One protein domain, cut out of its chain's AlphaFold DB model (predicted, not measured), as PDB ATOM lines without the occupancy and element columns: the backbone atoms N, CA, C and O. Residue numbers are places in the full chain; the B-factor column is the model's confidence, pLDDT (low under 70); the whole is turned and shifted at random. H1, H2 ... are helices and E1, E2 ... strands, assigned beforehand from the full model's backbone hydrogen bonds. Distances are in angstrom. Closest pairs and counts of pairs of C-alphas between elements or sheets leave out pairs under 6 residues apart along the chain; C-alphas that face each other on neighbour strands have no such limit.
ATOM      1  N   ASP A 459      24.877 -42.954  -7.314       77.62
ATOM      2  CA  ASP A 459      24.781 -41.978  -8.396       77.62
ATOM      3  C   ASP A 459      25.673 -40.762  -8.139       77.62
ATOM      4  O   ASP A 459      26.404 -40.378  -9.050       77.62
ATOM      5  N   GLU A 460      25.663 -40.198  -6.922       80.75
ATOM      6  CA  GLU A 460      26.532 -39.080  -6.504       80.75
ATOM      7  C   GLU A 460      28.020 -39.419  -6.678       80.75
ATOM      8  O   GLU A 460      28.765 -38.652  -7.290       80.75
ATOM      9  N   ALA A 461      28.437 -40.602  -6.212       79.94
ATOM     10  CA  ALA A 461      29.811 -41.081  -6.356       79.94
ATOM     11  C   ALA A 461      30.213 -41.222  -7.833       79.94
ATOM     12  O   ALA A 461      31.310 -40.823  -8.225       79.94
ATOM     13  N   ALA A 462      29.311 -41.724  -8.678       81.19
ATOM     14  CA  ALA A 462      29.565 -41.850 -10.105       81.19
ATOM     15  C   ALA A 462      29.642 -40.481 -10.822       81.19
ATOM     16  O   ALA A 462      30.441 -40.343 -11.749       81.19
ATOM     17  N   GLN A 463      28.873 -39.457 -10.403       83.31
ATOM     18  CA  GLN A 463      28.993 -38.098 -10.980       83.31
ATOM     19  C   GLN A 463      30.323 -37.453 -10.599       83.31
ATOM     20  O   GLN A 463      30.988 -36.858 -11.448       83.31
ATOM     21  N   ALA A 464      30.717 -37.613  -9.334       85.38
ATOM     22  CA  ALA A 464      31.988 -37.125  -8.828       85.38
ATOM     23  C   ALA A 464      33.172 -37.764  -9.571       85.38
ATOM     24  O   ALA A 464      34.046 -37.045 -10.046       85.38
ATOM     25  N   LEU A 465      33.169 -39.090  -9.754       85.50
ATOM     26  CA  LEU A 465      34.221 -39.811 -10.487       85.50
ATOM     27  C   LEU A 465      34.361 -39.346 -11.938       85.50
ATOM     28  O   LEU A 465      35.480 -39.151 -12.415       85.50
ATOM     29  N   GLN A 466      33.238 -39.153 -12.634       85.75
ATOM     30  CA  GLN A 466      33.251 -38.642 -14.001       85.75
ATOM     31  C   GLN A 466      33.855 -37.237 -14.050       85.75
ATOM     32  O   GLN A 466      34.805 -37.010 -14.793       85.75
ATOM     33  N   GLY A 467      33.375 -36.320 -13.206       85.19
ATOM     34  CA  GLY A 467      33.872 -34.946 -13.205       85.19
ATOM     35  C   GLY A 467      35.345 -34.812 -12.802       85.19
ATOM     36  O   GLY A 467      36.056 -33.983 -13.363       85.19
ATOM     37  N   LEU A 468      35.831 -35.657 -11.887       85.00
ATOM     38  CA  LEU A 468      37.253 -35.719 -11.526       85.00
ATOM     39  C   LEU A 468      38.118 -36.242 -12.679       85.00
ATOM     40  O   LEU A 468      39.214 -35.732 -12.908       85.00
ATOM     41  N   THR A 469      37.621 -37.227 -13.431       82.25
ATOM     42  CA  THR A 469      38.336 -37.776 -14.593       82.25
ATOM     43  C   THR A 469      38.373 -36.775 -15.753       82.25
ATOM     44  O   THR A 469      39.401 -36.649 -16.418       82.25
ATOM     45  N   ASP A 470      37.292 -36.018 -15.956       82.50
ATOM     46  CA  ASP A 470      37.202 -34.952 -16.961       82.50
ATOM     47  C   ASP A 470      38.133 -33.774 -16.637       82.50
ATOM     48  O   ASP A 470      38.780 -33.229 -17.534       82.50
ATOM     49  N   ALA A 471      38.250 -33.405 -15.358       83.12
ATOM     50  CA  ALA A 471      39.231 -32.421 -14.907       83.12
ATOM     51  C   ALA A 471      40.666 -32.924 -15.136       83.12
ATOM     52  O   ALA A 471      41.486 -32.207 -15.706       83.12
ATOM     53  N   ALA A 472      40.943 -34.185 -14.785       80.25
ATOM     54  CA  ALA A 472      42.254 -34.807 -14.963       80.25
ATOM     55  C   ALA A 472      42.700 -34.815 -16.435       80.25
ATOM     56  O   ALA A 472      43.838 -34.464 -16.728       80.25
ATOM     57  N   LEU A 473      41.790 -35.131 -17.360       77.50
ATOM     58  CA  LEU A 473      42.023 -35.104 -18.811       77.50
ATOM     59  C   LEU A 473      42.508 -33.747 -19.343       77.50
ATOM     60  O   LEU A 473      43.217 -33.697 -20.344       77.50
ATOM     61  N   ARG A 474      42.087 -32.644 -18.715       79.19
ATOM     62  CA  ARG A 474      42.405 -31.281 -19.166       79.19
ATOM     63  C   ARG A 474      43.681 -30.733 -18.547       79.19
ATOM     64  O   ARG A 474      44.303 -29.853 -19.140       79.19
ATOM     65  N   THR A 475      44.045 -31.214 -17.362       75.69
ATOM     66  CA  THR A 475      45.156 -30.665 -16.576       75.69
ATOM     67  C   THR A 475      46.392 -31.553 -16.542       75.69
ATOM     68  O   THR A 475      47.476 -31.030 -16.303       75.69
ATOM     69  N   LEU A 476      46.255 -32.866 -16.750       77.12
ATOM     70  CA  LEU A 476      47.335 -33.843 -16.575       77.12
ATOM     71  C   LEU A 476      47.815 -34.424 -17.908       77.12
ATOM     72  O   LEU A 476      47.072 -34.488 -18.891       77.12
ATOM     73  N   ALA A 477      49.072 -34.871 -17.946       73.75
ATOM     74  CA  ALA A 477      49.603 -35.594 -19.094       73.75
ATOM     75  C   ALA A 477      49.100 -37.056 -19.118       73.75
ATOM     76  O   ALA A 477      48.810 -37.640 -18.070       73.75
ATOM     77  N   PRO A 478      49.029 -37.704 -20.301       65.31
ATOM     78  CA  PRO A 478      48.596 -39.095 -20.409       65.31
ATOM     79  C   PRO A 478      49.465 -40.031 -19.556       65.31
ATOM     80  O   PRO A 478      50.658 -40.184 -19.816       65.31
ATOM     81  N   GLY A 479      48.849 -40.686 -18.571       65.56
ATOM     82  CA  GLY A 479      49.511 -41.621 -17.659       65.56
ATOM     83  C   GLY A 479      49.976 -41.046 -16.322       65.56
ATOM     84  O   GLY A 479      50.666 -41.739 -15.577       65.56
ATOM     85  N   GLU A 480      49.568 -39.823 -15.987       71.38
ATOM     86  CA  GLU A 480      49.718 -39.262 -14.643       71.38
ATOM     87  C   GLU A 480      48.529 -39.631 -13.737       71.38
ATOM     88  O   GLU A 480      47.387 -39.763 -14.180       71.38
ATOM     89  N   ALA A 481      48.807 -39.835 -12.446       77.81
ATOM     90  CA  ALA A 481      47.795 -40.078 -11.419       77.81
ATOM     91  C   ALA A 481      47.195 -38.754 -10.909       77.81
ATOM     92  O   ALA A 481      47.839 -37.709 -10.978       77.81
ATOM     93  N   MET A 482      45.979 -38.794 -10.359       80.56
ATOM     94  CA  MET A 482      45.286 -37.603  -9.858       80.56
ATOM     95  C   MET A 482      46.002 -37.039  -8.618       80.56
ATOM     96  O   MET A 482      46.123 -37.758  -7.619       80.56
ATOM     97  N   PRO A 483      46.464 -35.777  -8.635       74.94
ATOM     98  CA  PRO A 483      47.144 -35.175  -7.493       74.94
ATOM     99  C   PRO A 483      46.147 -34.740  -6.408       74.94
ATOM    100  O   PRO A 483      45.082 -34.200  -6.702       74.94
ATOM    101  N   VAL A 484      46.499 -34.954  -5.137       63.47
ATOM    102  CA  VAL A 484      45.634 -34.625  -3.981       63.47
ATOM    103  C   VAL A 484      45.770 -33.156  -3.550       63.47
ATOM    104  O   VAL A 484      44.789 -32.557  -3.119       63.47
ATOM    105  N   ASP A 485      46.959 -32.568  -3.714       66.50
ATOM    106  CA  ASP A 485      47.308 -31.231  -3.198       66.50
ATOM    107  C   ASP A 485      47.709 -30.227  -4.302       66.50
ATOM    108  O   ASP A 485      48.338 -29.206  -4.015       66.50
ATOM    109  N   ASP A 486      47.393 -30.499  -5.574       78.56
ATOM    110  CA  ASP A 486      47.702 -29.571  -6.671       78.56
ATOM    111  C   ASP A 486      46.602 -28.497  -6.810       78.56
ATOM    112  O   ASP A 486      45.461 -28.823  -7.160       78.56
ATOM    113  N   PRO A 487      46.914 -27.206  -6.576       75.88
ATOM    114  CA  PRO A 487      45.939 -26.124  -6.673       75.88
ATOM    115  C   PRO A 487      45.372 -25.930  -8.086       75.88
ATOM    116  O   PRO A 487      44.245 -25.449  -8.210       75.88
ATOM    117  N   ALA A 488      46.103 -26.295  -9.146       77.94
ATOM    118  CA  ALA A 488      45.626 -26.163 -10.523       77.94
ATOM    119  C   ALA A 488      44.559 -27.219 -10.851       77.94
ATOM    120  O   ALA A 488      43.486 -26.883 -11.355       77.94
ATOM    121  N   PHE A 489      44.817 -28.479 -10.488       82.75
ATOM    122  CA  PHE A 489      43.842 -29.564 -10.607       82.75
ATOM    123  C   PHE A 489      42.620 -29.325  -9.712       82.75
ATOM    124  O   PHE A 489      41.485 -29.476 -10.162       82.75
ATOM    125  N   ALA A 490      42.833 -28.883  -8.468       78.50
ATOM    126  CA  ALA A 490      41.745 -28.592  -7.541       78.50
ATOM    127  C   ALA A 490      40.819 -27.478  -8.056       78.50
ATOM    128  O   ALA A 490      39.599 -27.592  -7.936       78.50
ATOM    129  N   ALA A 491      41.377 -26.426  -8.664       80.75
ATOM    130  CA  ALA A 491      40.589 -25.355  -9.266       80.75
ATOM    131  C   ALA A 491      39.745 -25.851 -10.455       80.75
ATOM    132  O   ALA A 491      38.561 -25.526 -10.529       80.75
ATOM    133  N   GLU A 492      40.311 -26.665 -11.352       83.50
ATOM    134  CA  GLU A 492      39.567 -27.230 -12.490       83.50
ATOM    135  C   GLU A 492      38.479 -28.214 -12.024       83.50
ATOM    136  O   GLU A 492      37.334 -28.129 -12.471       83.50
ATOM    137  N   ALA A 493      38.792 -29.093 -11.066       83.88
ATOM    138  CA  ALA A 493      37.840 -30.050 -10.501       83.88
ATOM    139  C   ALA A 493      36.661 -29.351  -9.804       83.88
ATOM    140  O   ALA A 493      35.507 -29.720 -10.017       83.88
ATOM    141  N   MET A 494      36.928 -28.301  -9.022       80.50
ATOM    142  CA  MET A 494      35.889 -27.517  -8.344       80.50
ATOM    143  C   MET A 494      35.047 -26.668  -9.304       80.50
ATOM    144  O   MET A 494      33.923 -26.299  -8.960       80.50
ATOM    145  N   ASN A 495      35.546 -26.375 -10.507       83.62
ATOM    146  CA  ASN A 495      34.796 -25.695 -11.566       83.62
ATOM    147  C   ASN A 495      33.965 -26.661 -12.429       83.62
ATOM    148  O   ASN A 495      33.168 -26.210 -13.256       83.62
ATOM    149  N   HIS A 496      34.109 -27.978 -12.245       85.38
ATOM    150  CA  HIS A 496      33.405 -28.964 -13.053       85.38
ATOM    151  C   HIS A 496      31.924 -29.109 -12.628       85.38
ATOM    152  O   HIS A 496      31.656 -29.405 -11.459       85.38
ATOM    153  N   PRO A 497      30.940 -29.003 -13.549       83.44
ATOM    154  CA  PRO A 497      29.510 -29.006 -13.205       83.44
ATOM    155  C   PRO A 497      29.043 -30.240 -12.421       83.44
ATOM    156  O   PRO A 497      28.287 -30.115 -11.462       83.44
ATOM    157  N   LEU A 498      29.531 -31.433 -12.783       84.50
ATOM    158  CA  LEU A 498      29.175 -32.686 -12.095       84.50
ATOM    159  C   LEU A 498      29.765 -32.786 -10.680       84.50
ATOM    160  O   LEU A 498      29.153 -33.391  -9.804       84.50
ATOM    161  N   VAL A 499      30.933 -32.179 -10.446       83.06
ATOM    162  CA  VAL A 499      31.561 -32.140  -9.117       83.06
ATOM    163  C   VAL A 499      30.822 -31.130  -8.240       83.06
ATOM    164  O   VAL A 499      30.479 -31.448  -7.106       83.06
ATOM    165  N   GLN A 500      30.484 -29.954  -8.778       82.81
ATOM    166  CA  GLN A 500      29.677 -28.952  -8.073       82.81
ATOM    167  C   GLN A 500      28.296 -29.483  -7.693       82.81
ATOM    168  O   GLN A 500      27.841 -29.257  -6.575       82.81
ATOM    169  N   GLN A 501      27.644 -30.220  -8.595       81.38
ATOM    170  CA  GLN A 501      26.348 -30.830  -8.324       81.38
ATOM    171  C   GLN A 501      26.441 -31.891  -7.219       81.38
ATOM    172  O   GLN A 501      25.691 -31.818  -6.248       81.38
ATOM    173  N   ALA A 502      27.418 -32.803  -7.297       78.50
ATOM    174  CA  ALA A 502      27.642 -33.808  -6.259       78.50
ATOM    175  C   ALA A 502      27.950 -33.177  -4.885       78.50
ATOM    176  O   ALA A 502      27.429 -33.625  -3.864       78.50
ATOM    177  N   LEU A 503      28.747 -32.104  -4.850       75.88
ATOM    178  CA  LEU A 503      29.065 -31.370  -3.620       75.88
ATOM    179  C   LEU A 503      27.860 -30.597  -3.064       75.88
ATOM    180  O   LEU A 503      27.643 -30.594  -1.853       75.88
ATOM    181  N   GLN A 504      27.058 -29.967  -3.924       76.88
ATOM    182  CA  GLN A 504      25.857 -29.235  -3.519       76.88
ATOM    183  C   GLN A 504      24.792 -30.179  -2.944       76.88
ATOM    184  O   GLN A 504      24.187 -29.872  -1.912       76.88
ATOM    185  N   ASP A 505      24.589 -31.334  -3.576       75.25
ATOM    186  CA  ASP A 505      23.659 -32.360  -3.106       75.25
ATOM    187  C   ASP A 505      24.120 -32.955  -1.767       75.25
ATOM    188  O   ASP A 505      23.308 -33.119  -0.850       75.25
ATOM    189  N   ALA A 506      25.428 -33.160  -1.597       68.25
ATOM    190  CA  ALA A 506      26.033 -33.603  -0.346       68.25
ATOM    191  C   ALA A 506      25.929 -32.552   0.783       68.25
ATOM    192  O   ALA A 506      25.600 -32.892   1.924       68.25
ATOM    193  N   TYR A 507      26.129 -31.262   0.485       67.81
ATOM    194  CA  TYR A 507      26.009 -30.166   1.458       67.81
ATOM    195  C   TYR A 507      24.562 -29.961   1.929       67.81
ATOM    196  O   TYR A 507      24.290 -29.913   3.131       67.81
ATOM    197  N   ASN A 508      23.603 -29.937   0.995       68.06
ATOM    198  CA  ASN A 508      22.170 -29.830   1.296       68.06
ATOM    199  C   ASN A 508      21.672 -30.963   2.213       68.06
ATOM    200  O   ASN A 508      20.674 -30.814   2.920       68.06
ATOM    201  N   GLN A 509      22.383 -32.090   2.217       64.38
ATOM    202  CA  GLN A 509      22.048 -33.294   2.970       64.38
ATOM    203  C   GLN A 509      22.978 -33.532   4.178       64.38
ATOM    204  O   GLN A 509      22.891 -34.590   4.803       64.38
ATOM    205  N   ARG A 510      23.804 -32.538   4.554       59.12
ATOM    206  CA  ARG A 510      24.727 -32.541   5.714       59.12
ATOM    207  C   ARG A 510      25.773 -33.669   5.698       59.12
ATOM    208  O   ARG A 510      26.088 -34.246   6.740       59.12
ATOM    209  N   VAL A 511      26.283 -34.002   4.514       57.88
ATOM    210  CA  VAL A 511      27.394 -34.951   4.317       57.88
ATOM    211  C   VAL A 511      28.747 -34.248   4.532       57.88
ATOM    212  O   VAL A 511      29.606 -34.796   5.218       57.88
ATOM    213  N   PHE A 512      28.899 -33.009   4.039       62.66
ATOM    214  CA  PHE A 512      30.098 -32.166   4.200       62.66
ATOM    215  C   PHE A 512      29.783 -30.874   4.972       62.66
ATOM    216  O   PHE A 512      28.741 -30.261   4.741       62.66
ATOM    217  N   ASP A 513      30.690 -30.448   5.863       50.44
ATOM    218  CA  ASP A 513      30.498 -29.280   6.747       50.44
ATOM    219  C   ASP A 513      31.241 -28.018   6.261       50.44
ATOM    220  O   ASP A 513      30.827 -26.900   6.570       50.44
ATOM    221  N   ASN A 514      32.338 -28.179   5.508       57.47
ATOM    222  CA  ASN A 514      33.220 -27.081   5.112       57.47
ATOM    223  C   ASN A 514      33.456 -27.058   3.587       57.47
ATOM    224  O   ASN A 514      34.104 -27.959   3.057       57.47
ATOM    225  N   PRO A 515      33.006 -26.017   2.860       53.94
ATOM    226  CA  PRO A 515      33.227 -25.911   1.418       53.94
ATOM    227  C   PRO A 515      34.707 -25.736   1.035       53.94
ATOM    228  O   PRO A 515      35.064 -25.994  -0.111       53.94
ATOM    229  N   GLN A 516      35.576 -25.322   1.968       55.03
ATOM    230  CA  GLN A 516      37.010 -25.129   1.709       55.03
ATOM    231  C   GLN A 516      37.813 -26.443   1.681       55.03
ATOM    232  O   GLN A 516      38.878 -26.479   1.073       55.03
ATOM    233  N   GLU A 517      37.303 -27.522   2.288       60.88
ATOM    234  CA  GLU A 517      37.938 -28.858   2.318       60.88
ATOM    235  C   GLU A 517      37.182 -29.887   1.449       60.88
ATOM    236  O   GLU A 517      37.549 -31.060   1.381       60.88
ATOM    237  N   ALA A 518      36.160 -29.428   0.720       67.62
ATOM    238  CA  ALA A 518      35.170 -30.255   0.033       67.62
ATOM    239  C   ALA A 518      35.754 -31.262  -0.975       67.62
ATOM    240  O   ALA A 518      35.274 -32.390  -1.057       67.62
ATOM    241  N   LEU A 519      36.796 -30.893  -1.729       73.94
ATOM    242  CA  LEU A 519      37.429 -31.798  -2.700       73.94
ATOM    243  C   LEU A 519      38.218 -32.926  -2.016       73.94
ATOM    244  O   LEU A 519      38.221 -34.060  -2.493       73.94
ATOM    245  N   LYS A 520      38.865 -32.623  -0.886       72.94
ATOM    246  CA  LYS A 520      39.641 -33.595  -0.109       72.94
ATOM    247  C   LYS A 520      38.717 -34.607   0.563       72.94
ATOM    248  O   LYS A 520      38.967 -35.806   0.472       72.94
ATOM    249  N   ASP A 521      37.627 -34.126   1.154       72.94
ATOM    250  CA  ASP A 521      36.593 -34.973   1.754       72.94
ATOM    251  C   ASP A 521      35.900 -35.855   0.698       72.94
ATOM    252  O   ASP A 521      35.642 -37.033   0.944       72.94
ATOM    253  N   LEU A 522      35.667 -35.322  -0.509       80.81
ATOM    254  CA  LEU A 522      35.112 -36.077  -1.636       80.81
ATOM    255  C   LEU A 522      36.055 -37.191  -2.118       80.81
ATOM    256  O   LEU A 522      35.611 -38.318  -2.337       80.81
ATOM    257  N   LEU A 523      37.350 -36.898  -2.283       78.38
ATOM    258  CA  LEU A 523      38.348 -37.896  -2.680       78.38
ATOM    259  C   LEU A 523      38.496 -38.998  -1.624       78.38
ATOM    260  O   LEU A 523      38.621 -40.165  -1.999       78.38
ATOM    261  N   GLN A 524      38.445 -38.641  -0.338       73.88
ATOM    262  CA  GLN A 524      38.492 -39.600   0.765       73.88
ATOM    263  C   GLN A 524      37.269 -40.528   0.763       73.88
ATOM    264  O   GLN A 524      37.427 -41.740   0.836       73.88
ATOM    265  N   GLU A 525      36.061 -39.995   0.574       75.69
ATOM    266  CA  GLU A 525      34.834 -40.804   0.495       75.69
ATOM    267  C   GLU A 525      34.823 -41.745  -0.731       75.69
ATOM    268  O   GLU A 525      34.289 -42.854  -0.667       75.69
ATOM    269  N   LEU A 526      35.425 -41.346  -1.860       79.88
ATOM    270  CA  LEU A 526      35.578 -42.213  -3.042       79.88
ATOM    271  C   LEU A 526      36.615 -43.330  -2.839       79.88
ATOM    272  O   LEU A 526      36.465 -44.418  -3.405       79.88
ATOM    273  N   GLU A 527      37.644 -43.074  -2.035       74.62
ATOM    274  CA  GLU A 527      38.636 -44.066  -1.616       74.62
ATOM    275  C   GLU A 527      38.049 -45.065  -0.617       74.62
ATOM    276  O   GLU A 527      38.187 -46.271  -0.812       74.62
ATOM    277  N   ASP A 528      37.287 -44.592   0.370       69.75
ATOM    278  CA  ASP A 528      36.595 -45.445   1.345       69.75
ATOM    279  C   ASP A 528      35.598 -46.412   0.663       69.75
ATOM    280  O   ASP A 528      35.294 -47.492   1.177       69.75
ATOM    281  N   ARG A 529      35.117 -46.058  -0.539       70.00
ATOM    282  CA  ARG A 529      34.257 -46.892  -1.405       70.00
ATOM    283  C   ARG A 529      35.009 -47.810  -2.365       70.00
ATOM    284  O   ARG A 529      34.372 -48.577  -3.091       70.00
ATOM    285  N   GLY A 530      36.335 -47.724  -2.400       72.00
ATOM    286  CA  GLY A 530      37.187 -48.526  -3.268       72.00
ATOM    287  C   GLY A 530      37.124 -48.136  -4.744       72.00
ATOM    288  O   GLY A 530      37.461 -48.960  -5.591       72.00
ATOM    289  N   HIS A 531      36.687 -46.920  -5.092       78.38
ATOM    290  CA  HIS A 531      36.706 -46.439  -6.481       78.38
ATOM    291  C   HIS A 531      38.057 -45.833  -6.880       78.38
ATOM    292  O   HIS A 531      38.431 -45.854  -8.054       78.38
ATOM    293  N   VAL A 532      38.787 -45.304  -5.905       78.44
ATOM    294  CA  VAL A 532      40.079 -44.642  -6.080       78.44
ATOM    295  C   VAL A 532      41.040 -45.189  -5.024       78.44
ATOM    296  O   VAL A 532      40.612 -45.480  -3.914       78.44
ATOM    297  N   GLU A 533      42.316 -45.349  -5.357       77.12
ATOM    298  CA  GLU A 533      43.340 -45.871  -4.444       77.12
ATOM    299  C   GLU A 533      44.623 -45.038  -4.535       77.12
ATOM    300  O   GLU A 533      44.940 -44.468  -5.584       77.12
ATOM    301  N   LEU A 534      45.365 -44.942  -3.432       68.25
ATOM    302  CA  LEU A 534      46.641 -44.233  -3.394       68.25
ATOM    303  C   LEU A 534      47.686 -44.940  -4.260       68.25
ATOM    304  O   LEU A 534      47.931 -46.138  -4.136       68.25
ATOM    305  N   THR A 535      48.335 -44.165  -5.123       63.34
ATOM    306  CA  THR A 535      49.547 -44.594  -5.831       63.34
ATOM    307  C   THR A 535      50.781 -44.268  -4.987       63.34
ATOM    308  O   THR A 535      51.637 -45.134  -4.849       63.34
ATOM    309  N   ASP A 536      50.796 -43.072  -4.371       64.88
ATOM    310  CA  ASP A 536      51.782 -42.541  -3.406       64.88
ATOM    311  C   ASP A 536      51.088 -41.546  -2.434       64.88
ATOM    312  O   ASP A 536      49.922 -41.213  -2.630       64.88
ATOM    313  N   GLU A 537      51.796 -40.971  -1.443       57.25
ATOM    314  CA  GLU A 537      51.242 -40.004  -0.455       57.25
ATOM    315  C   GLU A 537      50.563 -38.755  -1.059       57.25
ATOM    316  O   GLU A 537      49.835 -38.052  -0.361       57.25
ATOM    317  N   ARG A 538      50.801 -38.455  -2.342       66.31
ATOM    318  CA  ARG A 538      50.287 -37.256  -3.032       66.31
ATOM    319  C   ARG A 538      49.434 -37.546  -4.264       66.31
ATOM    320  O   ARG A 538      48.905 -36.602  -4.848       66.31
ATOM    321  N   HIS A 539      49.295 -38.812  -4.658       77.38
ATOM    322  CA  HIS A 539      48.667 -39.187  -5.924       77.38
ATOM    323  C   HIS A 539      47.712 -40.368  -5.760       77.38
ATOM    324  O   HIS A 539      47.995 -41.322  -5.035       77.38
ATOM    325  N   ARG A 540      46.588 -40.308  -6.470       78.31
ATOM    326  CA  ARG A 540      45.509 -41.295  -6.455       78.31
ATOM    327  C   ARG A 540      45.230 -41.809  -7.872       78.31
ATOM    328  O   ARG A 540      45.209 -41.029  -8.820       78.31
ATOM    329  N   THR A 541      44.976 -43.106  -8.022       83.31
ATOM    330  CA  THR A 541      44.640 -43.759  -9.301       83.31
ATOM    331  C   THR A 541      43.288 -44.473  -9.225       83.31
ATOM    332  O   THR A 541      42.756 -44.708  -8.139       83.31
ATOM    333  N   LEU A 542      42.702 -44.799 -10.378       81.25
ATOM    334  CA  LEU A 542      41.434 -45.528 -10.454       81.25
ATOM    335  C   LEU A 542      41.641 -47.020 -10.163       81.25
ATOM    336  O   LEU A 542      42.513 -47.671 -10.737       81.25
ATOM    337  N   THR A 543      40.780 -47.592  -9.321       79.25
ATOM    338  CA  THR A 543      40.742 -49.045  -9.103       79.25
ATOM    339  C   THR A 543      40.007 -49.749 -10.254       79.25
ATOM    340  O   THR A 543      39.289 -49.101 -11.033       79.25
ATOM    341  N   PRO A 544      40.075 -51.092 -10.364       78.00
ATOM    342  CA  PRO A 544      39.231 -51.837 -11.302       78.00
ATOM    343  C   PRO A 544      37.727 -51.556 -11.117       78.00
ATOM    344  O   PRO A 544      36.987 -51.451 -12.096       78.00
ATOM    345  N   GLN A 545      37.281 -51.361  -9.870       77.56
ATOM    346  CA  GLN A 545      35.893 -51.028  -9.536       77.56
ATOM    347  C   GLN A 545      35.526 -49.595  -9.948       77.56
ATOM    348  O   GLN A 545      34.458 -49.373 -10.526       77.56
ATOM    349  N   GLY A 546      36.406 -48.619  -9.698       79.38
ATOM    350  CA  GLY A 546      36.247 -47.242 -10.175       79.38
ATOM    351  C   GLY A 546      36.169 -47.163 -11.696       79.38
ATOM    352  O   GLY A 546      35.272 -46.522 -12.237       79.38
ATOM    353  N   THR A 547      37.033 -47.911 -12.384       81.12
ATOM    354  CA  THR A 547      37.070 -47.980 -13.851       81.12
ATOM    355  C   THR A 547      35.779 -48.565 -14.429       81.12
ATOM    356  O   THR A 547      35.259 -48.042 -15.413       81.12
ATOM    357  N   SER A 548      35.221 -49.614 -13.810       81.31
ATOM    358  CA  SER A 548      33.927 -50.182 -14.219       81.31
ATOM    359  C   SER A 548      32.778 -49.194 -14.006       81.31
ATOM    360  O   SER A 548      31.989 -48.968 -14.915       81.31
ATOM    361  N   THR A 549      32.728 -48.553 -12.834       82.62
ATOM    362  CA  THR A 549      31.660 -47.601 -12.470       82.62
ATOM    363  C   THR A 549      31.659 -46.380 -13.395       82.62
ATOM    364  O   THR A 549      30.607 -45.914 -13.832       82.62
ATOM    365  N   LEU A 550      32.851 -45.879 -13.730       83.50
ATOM    366  CA  LEU A 550      33.032 -44.791 -14.684       83.50
ATOM    367  C   LEU A 550      32.586 -45.202 -16.093       83.50
ATOM    368  O   LEU A 550      31.860 -44.460 -16.751       83.50
ATOM    369  N   LYS A 551      32.996 -46.392 -16.546       83.38
ATOM    370  CA  LYS A 551      32.636 -46.917 -17.865       83.38
ATOM    371  C   LYS A 551      31.119 -47.036 -18.028       83.38
ATOM    372  O   LYS A 551      30.588 -46.527 -19.012       83.38
ATOM    373  N   ASP A 552      30.433 -47.632 -17.055       83.88
ATOM    374  CA  ASP A 552      28.978 -47.828 -17.099       83.88
ATOM    375  C   ASP A 552      28.238 -46.488 -17.231       83.88
ATOM    376  O   ASP A 552      27.267 -46.360 -17.980       83.88
ATOM    377  N   ARG A 553      28.728 -45.449 -16.548       83.88
ATOM    378  CA  ARG A 553      28.155 -44.103 -16.623       83.88
ATOM    379  C   ARG A 553      28.415 -43.419 -17.964       83.88
ATOM    380  O   ARG A 553      27.497 -42.824 -18.524       83.88
ATOM    381  N   LEU A 554      29.637 -43.499 -18.488       81.94
ATOM    382  CA  LEU A 554      29.982 -42.903 -19.781       81.94
ATOM    383  C   LEU A 554      29.201 -43.561 -20.933       81.94
ATOM    384  O   LEU A 554      28.762 -42.873 -21.854       81.94
ATOM    385  N   GLU A 555      28.952 -44.871 -20.856       82.62
ATOM    386  CA  GLU A 555      28.092 -45.589 -21.805       82.62
ATOM    387  C   GLU A 555      26.621 -45.146 -21.702       82.62
ATOM    388  O   GLU A 555      25.956 -44.964 -22.724       82.62
ATOM    389  N   GLN A 556      26.118 -44.885 -20.489       81.75
ATOM    390  CA  GLN A 556      24.783 -44.305 -20.294       81.75
ATOM    391  C   GLN A 556      24.675 -42.871 -20.834       81.75
ATOM    392  O   GLN A 556      23.654 -42.527 -21.430       81.75
ATOM    393  N   ALA A 557      25.708 -42.045 -20.663       76.75
ATOM    394  CA  ALA A 557      25.753 -40.683 -21.198       76.75
ATOM    395  C   ALA A 557      25.813 -40.673 -22.740       76.75
ATOM    396  O   ALA A 557      25.110 -39.888 -23.379       76.75
ATOM    397  N   LEU A 558      26.547 -41.612 -23.357       81.25
ATOM    398  CA  LEU A 558      26.506 -41.834 -24.809       81.25
ATOM    399  C   LEU A 558      25.096 -42.241 -25.272       81.25
ATOM    400  O   LEU A 558      24.589 -41.699 -26.252       81.25
ATOM    401  N   ALA A 559      24.434 -43.153 -24.550       81.12
ATOM    402  CA  ALA A 559      23.074 -43.594 -24.875       81.12
ATOM    403  C   ALA A 559      22.026 -42.467 -24.767       81.12
ATOM    404  O   ALA A 559      21.004 -42.510 -25.451       81.12
ATOM    405  N   ARG A 560      22.285 -41.449 -23.936       79.31
ATOM    406  CA  ARG A 560      21.452 -40.241 -23.787       79.31
ATOM    407  C   ARG A 560      21.803 -39.123 -24.776       79.31
ATOM    408  O   ARG A 560      21.095 -38.122 -24.818       79.31
ATOM    409  N   GLY A 561      22.855 -39.292 -25.583       75.69
ATOM    410  CA  GLY A 561      23.328 -38.287 -26.540       75.69
ATOM    411  C   GLY A 561      24.106 -37.129 -25.907       75.69
ATOM    412  O   GLY A 561      24.276 -36.094 -26.544       75.69
ATOM    413  N   GLU A 562      24.570 -37.287 -24.665       73.00
ATOM    414  CA  GLU A 562      25.312 -36.264 -23.913       73.00
ATOM    415  C   GLU A 562      26.812 -36.237 -24.277       73.00
ATOM    416  O   GLU A 562      27.496 -35.256 -23.996       73.00
ATOM    417  N   LEU A 563      27.323 -37.294 -24.923       78.50
ATOM    418  CA  LEU A 563      28.726 -37.459 -25.329       78.50
ATOM    419  C   LEU A 563      28.838 -37.949 -26.776       78.50
ATOM    420  O   LEU A 563      27.989 -38.707 -27.248       78.50
ATOM    421  N   THR A 564      29.918 -37.577 -27.469       81.38
ATOM    422  CA  THR A 564      30.251 -38.159 -28.779       81.38
ATOM    423  C   THR A 564      31.045 -39.468 -28.633       81.38
ATOM    424  O   THR A 564      31.738 -39.674 -27.632       81.38
ATOM    425  N   PRO A 565      31.014 -40.368 -29.639       78.06
ATOM    426  CA  PRO A 565      31.829 -41.588 -29.634       78.06
ATOM    427  C   PRO A 565      33.338 -41.316 -29.522       78.06
ATOM    428  O   PRO A 565      34.072 -42.118 -28.950       78.06
ATOM    429  N   GLU A 566      33.791 -40.177 -30.050       77.88
ATOM    430  CA  GLU A 566      35.187 -39.732 -29.981       77.88
ATOM    431  C   GLU A 566      35.574 -39.331 -28.549       77.88
ATOM    432  O   GLU A 566      36.600 -39.785 -28.044       77.88
ATOM    433  N   GLN A 567      34.704 -38.589 -27.854       74.38
ATOM    434  CA  GLN A 567      34.897 -38.195 -26.453       74.38
ATOM    435  C   GLN A 567      34.886 -39.401 -25.501       74.38
ATOM    436  O   GLN A 567      35.691 -39.469 -24.572       74.38
ATOM    437  N   LEU A 568      34.025 -40.395 -25.753       78.75
ATOM    438  CA  LEU A 568      34.016 -41.647 -24.988       78.75
ATOM    439  C   LEU A 568      35.340 -42.412 -25.144       78.75
ATOM    440  O   LEU A 568      35.898 -42.914 -24.164       78.75
ATOM    441  N   ALA A 569      35.838 -42.516 -26.377       78.69
ATOM    442  CA  ALA A 569      37.087 -43.213 -26.663       78.69
ATOM    443  C   ALA A 569      38.286 -42.524 -25.995       78.69
ATOM    444  O   ALA A 569      39.175 -43.207 -25.481       78.69
ATOM    445  N   GLU A 570      38.297 -41.191 -25.960       75.19
ATOM    446  CA  GLU A 570      39.340 -40.394 -25.317       75.19
ATOM    447  C   GLU A 570      39.333 -40.551 -23.786       75.19
ATOM    448  O   GLU A 570      40.373 -40.863 -23.199       75.19
ATOM    449  N   ALA A 571      38.161 -40.476 -23.147       72.69
ATOM    450  CA  ALA A 571      38.030 -40.649 -21.700       72.69
ATOM    451  C   ALA A 571      38.416 -42.063 -21.226       72.69
ATOM    452  O   ALA A 571      39.155 -42.228 -20.252       72.69
ATOM    453  N   LEU A 572      37.994 -43.103 -21.956       78.25
ATOM    454  CA  LEU A 572      38.372 -44.488 -21.652       78.25
ATOM    455  C   LEU A 572      39.857 -44.764 -21.914       78.25
ATOM    456  O   LEU A 572      40.462 -45.581 -21.216       78.25
ATOM    457  N   LYS A 573      40.458 -44.104 -22.911       77.88
ATOM    458  CA  LYS A 573      41.897 -44.203 -23.184       77.88
ATOM    459  C   LYS A 573      42.711 -43.592 -22.046       77.88
ATOM    460  O   LYS A 573      43.687 -44.207 -21.623       77.88
ATOM    461  N   HIS A 574      42.285 -42.447 -21.518       74.12
ATOM    462  CA  HIS A 574      42.944 -41.801 -20.388       74.12
ATOM    463  C   HIS A 574      42.828 -42.621 -19.097       74.12
ATOM    464  O   HIS A 574      43.846 -42.904 -18.468       74.12
ATOM    465  N   ALA A 575      41.630 -43.122 -18.773       71.44
ATOM    466  CA  ALA A 575      41.416 -43.996 -17.615       71.44
ATOM    467  C   ALA A 575      42.289 -45.267 -17.655       71.44
ATOM    468  O   ALA A 575      42.801 -45.700 -16.629       71.44
ATOM    469  N   ARG A 576      42.514 -45.844 -18.845       71.94
ATOM    470  CA  ARG A 576      43.422 -46.996 -19.036       71.94
ATOM    471  C   ARG A 576      44.903 -46.632 -18.993       71.94
ATOM    472  O   ARG A 576      45.722 -47.518 -18.782       71.94
ATOM    473  N   SER A 577      45.242 -45.378 -19.286       70.69
ATOM    474  CA  SER A 577      46.626 -44.905 -19.278       70.69
ATOM    475  C   SER A 577      47.128 -44.563 -17.878       70.69
ATOM    476  O   SER A 577      48.339 -44.578 -17.682       70.69
ATOM    477  N   MET A 578      46.226 -44.301 -16.921       74.06
ATOM    478  CA  MET A 578      46.581 -44.069 -15.519       74.06
ATOM    479  C   MET A 578      47.397 -45.246 -14.948       74.06
ATOM    480  O   MET A 578      47.153 -46.403 -15.308       74.06
TER     481      MET A 578
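What this domain is: This is residues 459 to 578 of the 958 residues of the protein "VWA domain-containing protein" of Proteobacteria bacterium (UniProt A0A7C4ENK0). A small hairpin of two strands, E1 and E2, sits at one edge of a body of helices in which H1 runs through the middle. H2 and H3 pack on one side of H1, and H5 and H6, a helical hairpin, cross it on another side, while H4 ends close to E1. The printed part has 120 residues with six named helices and two named strands, in the order H1, H2, H3, H4, E1, E2, H5, H6; the sheet E1 - E2 is antiparallel and the class is mostly helix. The whole is compact, with a radius of gyration of the C-alphas of 13.5 A, and spans 38 by 32 by 24 A.

Where its parts are: Look first at C-alpha 532 at (40.079, -44.642, -6.080), where E1 begins; it covers residues 532 to 536, and E2 follows at residues 539 to 542. Then find C-alpha 459 at (24.781, -41.978, -8.396), from which H1 runs 24.7 A to residue 475. H2 is residues 487 to 494, H3 is residues 497 to 508, 16.3 A long, and H4 is residues 518 to 528, 15.3 A long. H5, residues 544 to 559, measures 22.7 A, and H6, residues 565 to 577, measures 18.4 A and ends at C-alpha 577 at (46.626, -44.905, -19.278).

How they stand to each other: In the hairpin E1 and E2, N 533 and O 541 are 2.9 A apart and N 541 and O 533 are 2.8 A apart, within hydrogen-bond range. Residues 482 to 483 make a short antiparallel pairing with residues 539 to 540 of E2. The closest C-alphas of H4 and E1, Glu 527 and Glu 533, are 5.8 A apart. H1 is the hub, touching five helices. It forms a helical hairpin with H2, closest at the C-alphas of Ala 471 and Ala 493, 5.2 A, at a steep tilt of 40 degrees, opposite ways. Residues 497 to 502 of H3 touch H1, closest at the C-alphas of Ala 464 and Val 499, 5.0 A. H1 and H4 only just touch, with 3 pairs of C-alphas within 8 A, closest at Ala 461 and Leu 526, 6.7 A. H1 is about perpendicular to H5, at 89 degrees, with the C-alphas of Gln 466 and Leu 550 closest at 6.2 A. It is also about perpendicular to H6, at 84 degrees, with the C-alphas of Leu 473 and His 574 closest at 6.9 A. H5 and H6 touch at a shallow tilt of 6 degrees, opposite ways, closest at the C-alphas of Leu 554 and Leu 568, 6.7 A. H3 and H6 are apart. Every O i to N i+4 pair is within hydrogen-bond range in H2, H3, H4, H5 and H6; in H1 it is 12 of 13.

The domain as a whole: The two C-alphas farthest apart, those of Asp 513 and Glu 566, are 38.5 A from each other. The printed part has no cut, and the link from H1 to H2, 11 residues, is long. The mean pLDDT of the printed part is 75.9; look for values under 70 at residues 478 to 479, 484 to 485, 506 to 518, 528 and 534 to 538.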